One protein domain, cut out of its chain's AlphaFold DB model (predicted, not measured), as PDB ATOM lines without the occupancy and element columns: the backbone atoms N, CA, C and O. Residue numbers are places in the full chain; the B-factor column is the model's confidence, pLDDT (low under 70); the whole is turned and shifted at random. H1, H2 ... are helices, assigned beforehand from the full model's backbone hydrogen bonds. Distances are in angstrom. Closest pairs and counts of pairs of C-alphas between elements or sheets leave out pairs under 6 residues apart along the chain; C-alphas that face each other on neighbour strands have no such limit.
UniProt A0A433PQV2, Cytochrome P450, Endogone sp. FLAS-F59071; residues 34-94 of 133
ATOM      1  N   LEU A  34      -9.741 -14.542  -9.602       84.12
ATOM      2  CA  LEU A  34      -8.708 -13.782 -10.297       84.12
ATOM      3  C   LEU A  34      -8.620 -12.388  -9.684       84.12
ATOM      4  O   LEU A  34      -9.575 -11.611  -9.694       84.12
ATOM      5  N   SER A  35      -7.448 -12.061  -9.168       86.88
ATOM      6  CA  SER A  35      -7.148 -10.717  -8.715       86.88
ATOM      7  C   SER A  35      -7.114  -9.739  -9.892       86.88
ATOM      8  O   SER A  35      -6.792 -10.076 -11.033       86.88
ATOM      9  N   ASP A  36      -7.318  -8.463  -9.578       86.94
ATOM     10  CA  ASP A  36      -7.050  -7.330 -10.464       86.94
ATOM     11  C   ASP A  36      -5.686  -7.404 -11.182       86.94
ATOM     12  O   ASP A  36      -5.523  -6.860 -12.275       86.94
ATOM     13  N   GLN A  37      -4.671  -8.006 -10.553       88.19
ATOM     14  CA  GLN A  37      -3.343  -8.172 -11.150       88.19
ATOM     15  C   GLN A  37      -3.324  -9.303 -12.182       88.19
ATOM     16  O   GLN A  37      -2.777  -9.126 -13.268       88.19
ATOM     17  N   GLU A  38      -3.962 -10.433 -11.888       88.94
ATOM     18  CA  GLU A  38      -4.061 -11.567 -12.812       88.94
ATOM     19  C   GLU A  38      -4.895 -11.224 -14.050       88.94
ATOM     20  O   GLU A  38      -4.501 -11.561 -15.168       88.94
ATOM     21  N   LEU A  39      -5.971 -10.448 -13.884       90.25
ATOM     22  CA  LEU A  39      -6.742  -9.912 -15.009       90.25
ATOM     23  C   LEU A  39      -5.887  -9.003 -15.907       90.25
ATOM     24  O   LEU A  39      -5.975  -9.078 -17.132       90.25
ATOM     25  N   ARG A  40      -5.005  -8.173 -15.333       90.44
ATOM     26  CA  ARG A  40      -4.059  -7.362 -16.123       90.44
ATOM     27  C   ARG A  40      -3.054  -8.227 -16.878       90.44
ATOM     28  O   ARG A  40      -2.757  -7.924 -18.033       90.44
ATOM     29  N   TYR A  41      -2.551  -9.302 -16.267       90.38
ATOM     30  CA  TYR A  41      -1.646 -10.224 -16.953       90.38
ATOM     31  C   TYR A  41      -2.302 -10.906 -18.150       90.38
ATOM     32  O   TYR A  41      -1.637 -11.054 -19.170       90.38
ATOM     33  N   PHE A  42      -3.587 -11.253 -18.069       91.00
ATOM     34  CA  PHE A  42      -4.333 -11.786 -19.211       91.00
ATOM     35  C   PHE A  42      -4.302 -10.829 -20.414       91.00
ATOM     36  O   PHE A  42      -3.941 -11.238 -21.520       91.00
ATOM     37  N   PHE A  43      -4.587  -9.539 -20.192       92.31
ATOM     38  CA  PHE A  43      -4.536  -8.537 -21.259       92.31
ATOM     39  C   PHE A  43      -3.132  -8.343 -21.818       92.31
ATOM     40  O   PHE A  43      -2.971  -8.316 -23.032       92.31
ATOM     41  N   ILE A  44      -2.118  -8.235 -20.959       91.94
ATOM     42  CA  ILE A  44      -0.732  -8.037 -21.404       91.94
ATOM     43  C   ILE A  44      -0.253  -9.252 -22.204       91.94
ATOM     44  O   ILE A  44       0.271  -9.096 -23.303       91.94
ATOM     45  N   ALA A  45      -0.464 -10.464 -21.685       91.56
ATOM     46  CA  ALA A  45      -0.027 -11.690 -22.342       91.56
ATOM     47  C   ALA A  45      -0.680 -11.860 -23.722       91.56
ATOM     48  O   ALA A  45       0.011 -12.201 -24.683       91.56
ATOM     49  N   GLY A  46      -1.984 -11.587 -23.840       90.75
ATOM     50  CA  GLY A  46      -2.703 -11.659 -25.113       90.75
ATOM     51  C   GLY A  46      -2.339 -10.530 -26.081       90.75
ATOM     52  O   GLY A  46      -2.105 -10.787 -27.262       90.75
ATOM     53  N   HIS A  47      -2.250  -9.290 -25.591       93.12
ATOM     54  CA  HIS A  47      -1.950  -8.117 -26.411       93.12
ATOM     55  C   HIS A  47      -0.545  -8.185 -27.000       93.12
ATOM     56  O   HIS A  47      -0.396  -8.109 -28.215       93.12
ATOM     57  N   GLU A  48       0.477  -8.372 -26.162       91.06
ATOM     58  CA  GLU A  48       1.873  -8.324 -26.607       91.06
ATOM     59  C   GLU A  48       2.179  -9.431 -27.620       91.06
ATOM     60  O   GLU A  48       2.813  -9.188 -28.646       91.06
ATOM     61  N   THR A  49       1.683 -10.649 -27.383       91.81
ATOM     62  CA  THR A  49       1.906 -11.775 -28.303       91.81
ATOM     63  C   THR A  49       1.148 -11.597 -29.619       91.81
ATOM     64  O   THR A  49       1.701 -11.867 -30.684       91.81
ATOM     65  N   THR A  50      -0.081 -11.079 -29.588       92.56
ATOM     66  CA  THR A  50      -0.847 -10.827 -30.818       92.56
ATOM     67  C   THR A  50      -0.279  -9.641 -31.598       92.56
ATOM     68  O   THR A  50      -0.147  -9.716 -32.816       92.56
ATOM     69  N   ALA A  51       0.135  -8.565 -30.925       91.88
ATOM     70  CA  ALA A  51       0.775  -7.420 -31.566       91.88
ATOM     71  C   ALA A  51       2.091  -7.829 -32.244       91.88
ATOM     72  O   ALA A  51       2.324  -7.481 -33.404       91.88
ATOM     73  N   ASN A  52       2.910  -8.649 -31.578       89.44
ATOM     74  CA  ASN A  52       4.166  -9.152 -32.139       89.44
ATOM     75  C   ASN A  52       3.974 -10.136 -33.307       89.44
ATOM     76  O   ASN A  52       4.910 -10.342 -34.081       89.44
ATOM     77  N   LEU A  53       2.772 -10.691 -33.508       88.94
ATOM     78  CA  LEU A  53       2.456 -11.470 -34.711       88.94
ATOM     79  C   LEU A  53       2.578 -10.623 -35.990       88.94
ATOM     80  O   LEU A  53       2.951 -11.152 -37.034       88.94
ATOM     81  N   SER A  54       2.344  -9.309 -35.917       88.94
ATOM     82  CA  SER A  54       2.517  -8.407 -37.066       88.94
ATOM     83  C   SER A  54       3.945  -8.437 -37.628       88.94
ATOM     84  O   SER A  54       4.128  -8.459 -38.845       88.94
ATOM     85  N   ALA A  55       4.957  -8.533 -36.760       86.81
ATOM     86  CA  ALA A  55       6.350  -8.664 -37.172       86.81
ATOM     87  C   ALA A  55       6.608 -10.009 -37.870       86.81
ATOM     88  O   ALA A  55       7.328 -10.057 -38.867       86.81
ATOM     89  N   ALA A  56       5.990 -11.093 -37.393       85.62
ATOM     90  CA  ALA A  56       6.070 -12.396 -38.049       85.62
ATOM     91  C   ALA A  56       5.439 -12.368 -39.452       85.62
ATOM     92  O   ALA A  56       6.048 -12.868 -40.395       85.62
ATOM     93  N   ILE A  57       4.276 -11.722 -39.604       86.06
ATOM     94  CA  ILE A  57       3.611 -11.533 -40.902       86.06
ATOM     95  C   ILE A  57       4.494 -10.706 -41.842       86.06
ATOM     96  O   ILE A  57       4.720 -11.107 -42.979       86.06
ATOM     97  N   TYR A  58       5.057  -9.590 -41.371       88.69
ATOM     98  CA  TYR A  58       5.960  -8.762 -42.175       88.69
ATOM     99  C   TYR A  58       7.185  -9.543 -42.672       88.69
ATOM    100  O   TYR A  58       7.522  -9.496 -43.856       88.69
ATOM    101  N   LEU A  59       7.840 -10.294 -41.778       87.56
ATOM    102  CA  LEU A  59       8.996 -11.123 -42.129       87.56
ATOM    103  C   LEU A  59       8.642 -12.222 -43.127       87.56
ATOM    104  O   LEU A  59       9.490 -12.602 -43.930       87.56
ATOM    105  N   LEU A  60       7.416 -12.737 -43.063       86.88
ATOM    106  CA  LEU A  60       6.930 -13.726 -44.006       86.88
ATOM    107  C   LEU A  60       6.695 -13.115 -45.391       86.88
ATOM    108  O   LEU A  60       7.237 -13.616 -46.368       86.88
ATOM    109  N   LEU A  61       5.963 -12.002 -45.467       84.38
ATOM    110  CA  LEU A  61       5.674 -11.307 -46.729       84.38
ATOM    111  C   LEU A  61       6.929 -10.736 -47.408       84.38
ATOM    112  O   LEU A  61       6.924 -10.491 -48.608       84.38
ATOM    113  N   SER A  62       8.013 -10.536 -46.654       87.50
ATOM    114  CA  SER A  62       9.303 -10.079 -47.188       87.50
ATOM    115  C   SER A  62      10.128 -11.193 -47.848       87.50
ATOM    116  O   SER A  62      11.241 -10.929 -48.302       87.50
ATOM    117  N   ARG A  63       9.639 -12.440 -47.867       86.88
ATOM    118  CA  ARG A  63      10.328 -13.586 -48.477       86.88
ATOM    119  C   ARG A  63       9.651 -13.994 -49.772       86.88
ATOM    120  O   ARG A  63       8.466 -14.303 -49.777       86.88
ATOM    121  N   GLU A  64      10.422 -14.082 -50.849       87.38
ATOM    122  CA  GLU A  64       9.923 -14.552 -52.146       87.38
ATOM    123  C   GLU A  64       9.435 -16.001 -52.065       87.38
ATOM    124  O   GLU A  64       8.430 -16.369 -52.673       87.38
ATOM    125  N   GLU A  65      10.087 -16.818 -51.234       87.25
ATOM    126  CA  GLU A  65       9.682 -18.199 -51.002       87.25
ATOM    127  C   GLU A  65       8.289 -18.295 -50.370       87.25
ATOM    128  O   GLU A  65       7.664 -19.351 -50.462       87.25
ATOM    129  N   ALA A  66       7.770 -17.213 -49.774       86.81
ATOM    130  CA  ALA A  66       6.431 -17.196 -49.200       86.81
ATOM    131  C   ALA A  66       5.326 -17.444 -50.232       86.81
ATOM    132  O   ALA A  66       4.333 -18.119 -49.960       86.81
ATOM    133  N   ILE A  67       5.543 -16.971 -51.457       86.50
ATOM    134  CA  ILE A  67       4.605 -17.147 -52.566       86.50
ATOM    135  C   ILE A  67       4.500 -18.627 -52.962       86.50
ATOM    136  O   ILE A  67       3.454 -19.063 -53.434       86.50
ATOM    137  N   THR A  68       5.543 -19.434 -52.728       85.38
ATOM    138  CA  THR A  68       5.556 -20.846 -53.158       85.38
ATOM    139  C   THR A  68       4.494 -21.707 -52.478       85.38
ATOM    140  O   THR A  68       4.077 -22.704 -53.060       85.38
ATOM    141  N   PHE A  69       4.045 -21.319 -51.285       84.38
ATOM    142  CA  PHE A  69       3.036 -22.054 -50.518       84.38
ATOM    143  C   PHE A  69       1.789 -21.221 -50.184       84.38
ATOM    144  O   PHE A  69       0.740 -21.810 -49.966       84.38
ATOM    145  N   LEU A  70       1.867 -19.880 -50.141       86.38
ATOM    146  CA  LEU A  70       0.686 -19.025 -49.935       86.38
ATOM    147  C   LEU A  70       0.030 -18.635 -51.262       86.38
ATOM    148  O   LEU A  70      -1.121 -18.215 -51.269       86.38
ATOM    149  N   GLY A  71       0.747 -18.794 -52.380       85.44
ATOM    150  CA  GLY A  71       0.313 -18.334 -53.690       85.44
ATOM    151  C   GLY A  71       0.328 -16.812 -53.831       85.44
ATOM    152  O   GLY A  71       0.640 -16.070 -52.905       85.44
ATOM    153  N   ASP A  72      -0.001 -16.369 -55.043       86.62
ATOM    154  CA  ASP A  72      -0.234 -14.960 -55.413       86.62
ATOM    155  C   ASP A  72      -1.665 -14.765 -55.963       86.62
ATOM    156  O   ASP A  72      -2.043 -13.720 -56.486       86.62
ATOM    157  N   ALA A  73      -2.482 -15.820 -55.888       86.75
ATOM    158  CA  ALA A  73      -3.883 -15.766 -56.266       86.75
ATOM    159  C   ALA A  73      -4.696 -15.093 -55.144       86.75
ATOM    160  O   ALA A  73      -4.341 -15.222 -53.974       86.75
ATOM    161  N   PRO A  74      -5.825 -14.436 -55.455       87.38
ATOM    162  CA  PRO A  74      -6.710 -13.827 -54.452       87.38
ATOM    163  C   PRO A  74      -7.485 -14.856 -53.605       87.38
ATOM    164  O   PRO A  74      -8.445 -14.501 -52.927       87.38
ATOM    165  N   GLU A  75      -7.122 -16.133 -53.699       91.50
ATOM    166  CA  GLU A  75      -7.760 -17.246 -53.011       91.50
ATOM    167  C   GLU A  75      -6.968 -17.590 -51.751       91.50
ATOM    168  O   GLU A  75      -5.737 -17.583 -51.761       91.50
ATOM    169  N   ASP A  76      -7.668 -17.941 -50.673       88.44
ATOM    170  CA  ASP A  76      -7.017 -18.359 -49.436       88.44
ATOM    171  C   ASP A  76      -6.394 -19.750 -49.608       88.44
ATOM    172  O   ASP A  76      -7.092 -20.766 -49.684       88.44
ATOM    173  N   ILE A  77      -5.063 -19.807 -49.625       88.88
ATOM    174  CA  ILE A  77      -4.317 -21.065 -49.614       88.88
ATOM    175  C   ILE A  77      -3.924 -21.389 -48.176       88.88
ATOM    176  O   ILE A  77      -3.132 -20.687 -47.545       88.88
ATOM    177  N   LEU A  78      -4.477 -22.483 -47.652       88.19
ATOM    178  CA  LEU A  78      -4.068 -23.012 -46.357       88.19
ATOM    179  C   LEU A  78      -2.806 -23.865 -46.532       88.19
ATOM    180  O   LEU A  78      -2.856 -24.877 -47.236       88.19
ATOM    181  N   PRO A  79      -1.689 -23.507 -45.881       87.94
ATOM    182  CA  PRO A  79      -0.468 -24.285 -45.984       87.94
ATOM    183  C   PRO A  79      -0.609 -25.637 -45.285       87.94
ATOM    184  O   PRO A  79      -1.293 -25.791 -44.269       87.94
ATOM    185  N   THR A  80       0.109 -26.629 -45.797       91.25
ATOM    186  CA  THR A  80       0.259 -27.934 -45.151       91.25
ATOM    187  C   THR A  80       1.057 -27.825 -43.846       91.25
ATOM    188  O   THR A  80       1.711 -26.820 -43.554       91.25
ATOM    189  N   ILE A  81       1.067 -28.895 -43.047       89.12
ATOM    190  CA  ILE A  81       1.865 -28.962 -41.808       89.12
ATOM    191  C   ILE A  81       3.365 -28.772 -42.096       89.12
ATOM    192  O   ILE A  81       4.056 -28.080 -41.349       89.12
ATOM    193  N   GLU A  82       3.875 -29.351 -43.183       87.56
ATOM    194  CA  GLU A  82       5.298 -29.265 -43.537       87.56
ATOM    195  C   GLU A  82       5.690 -27.869 -44.038       87.56
ATOM    196  O   GLU A  82       6.752 -27.355 -43.686       87.56
ATOM    197  N   GLU A  83       4.815 -27.203 -44.792       87.69
ATOM    198  CA  GLU A  83       4.982 -25.780 -45.118       87.69
ATOM    199  C   GLU A  83       4.888 -24.925 -43.854       87.69
ATOM    200  O   GLU A  83       5.671 -23.990 -43.680       87.69
ATOM    201  N   THR A  84       4.037 -25.330 -42.904       86.56
ATOM    202  CA  THR A  84       3.881 -24.626 -41.634       86.56
ATOM    203  C   THR A  84       5.179 -24.573 -40.826       86.56
ATOM    204  O   THR A  84       5.575 -23.530 -40.299       86.56
ATOM    205  N   LYS A  85       5.907 -25.693 -40.786       84.56
ATOM    206  CA  LYS A  85       7.231 -25.771 -40.157       84.56
ATOM    207  C   LYS A  85       8.254 -24.856 -40.833       84.56
ATOM    208  O   LYS A  85       9.063 -24.237 -40.141       84.56
ATOM    209  N   LYS A  86       8.211 -24.722 -42.165       84.19
ATOM    210  CA  LYS A  86       9.110 -23.811 -42.897       84.19
ATOM    211  C   LYS A  86       8.868 -22.353 -42.507       84.19
ATOM    212  O   LYS A  86       9.845 -21.649 -42.262       84.19
ATOM    213  N   PHE A  87       7.613 -21.922 -42.334       84.81
ATOM    214  CA  PHE A  87       7.331 -20.574 -41.817       84.81
ATOM    215  C   PHE A  87       7.963 -20.336 -40.457       84.81
ATOM    216  O   PHE A  87       8.606 -19.308 -40.251       84.81
ATOM    217  N   ASN A  88       7.801 -21.288 -39.534       83.56
ATOM    218  CA  ASN A  88       8.283 -21.145 -38.164       83.56
ATOM    219  C   ASN A  88       9.803 -20.923 -38.113       83.56
ATOM    220  O   ASN A  88      10.276 -20.149 -37.279       83.56
ATOM    221  N   ARG A  89      10.556 -21.511 -39.056       84.12
ATOM    222  CA  ARG A  89      12.000 -21.267 -39.230       84.12
ATOM    223  C   ARG A  89      12.320 -19.839 -39.672       84.12
ATOM    224  O   ARG A  89      13.383 -19.304 -39.350       84.12
ATOM    225  N   TRP A  90      11.439 -19.228 -40.453       83.50
ATOM    226  CA  TRP A  90      11.666 -17.948 -41.120       83.50
ATOM    227  C   TRP A  90      11.257 -16.743 -40.293       83.50
ATOM    228  O   TRP A  90      11.894 -15.690 -40.408       83.50
ATOM    229  N   VAL A  91      10.232 -16.906 -39.460       85.12
ATOM    230  CA  VAL A  91       9.650 -15.828 -38.662       85.12
ATOM    231  C   VAL A  91      10.241 -15.773 -37.254       85.12
ATOM    232  O   VAL A  91      10.829 -16.732 -36.743       85.12
ATOM    233  N   PHE A  92      10.123 -14.609 -36.625       86.12
ATOM    234  CA  PHE A  92      10.400 -14.444 -35.204       86.12
ATOM    235  C   PHE A  92       9.135 -14.840 -34.420       86.12
ATOM    236  O   PHE A  92       8.069 -14.300 -34.719       86.12
ATOM    237  N   PRO A  93       9.197 -15.792 -33.470       87.38
ATOM    238  CA  PRO A  93       8.023 -16.193 -32.715       87.38
ATOM    239  C   PRO A  93       7.599 -15.040 -31.791       87.38
ATOM    240  O   PRO A  93       8.463 -14.420 -31.161       87.38
ATOM    241  N   PRO A  94       6.289 -14.775 -31.636       87.94
ATOM    242  CA  PRO A  94       5.812 -13.699 -30.767       87.94
ATOM    243  C   PRO A  94       6.250 -13.827 -29.302       87.94
ATOM    244  O   PRO A  94       6.320 -12.830 -28.586       87.94
TER     245      PRO A  94
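Overview. This is residues 34 to 94 of the 133 residues of the protein "Cytochrome P450" of Endogone sp. FLAS-F59071 (UniProt A0A433PQV2). One long helix, H1, is the arm of a rod, with a small head at its end where the shorter H2 and H3 lie crosswise to it. Residues 34 to 47, of which 36 to 47 belong to H1, stick out free. The 61 printed residues hold three named helices, in order H1, H2, H3, and no named strand; the class is all helix. The whole is only just loose, close to extended, with a radius of gyration of the C-alphas of 15.6 A and spans of 47 by 21 by 20 A.

Arrangement. H1, residues 36 to 61, with residues 59 to 60 alone, only just touches H3, residues 81 to 90, only at their ends, with 3 pairs of C-alphas within 8 A; the closest, Leu 60 and Trp 90, are 7.0 A apart. H2, residues 64 to 70, is close to H3 but not clearly touching, closest C-alphas Phe 69 and Glu 83, 6.8 A. O i to N i+4 pairs are within hydrogen-bond range throughout H3, in 18 of 22 in H1 and 1 of 3 in H2, where 3 of 4 O i to N i+3 pairs are.

Along the chain. H1 is 38.6 A long from C-alpha 36 at (-7.050, -7.330, -10.464); H3 ends at C-alpha 90, (11.666, -17.948, -41.120).

Size, cuts and confidence. The printed part has no cut, no long link and no residue under pLDDT 70.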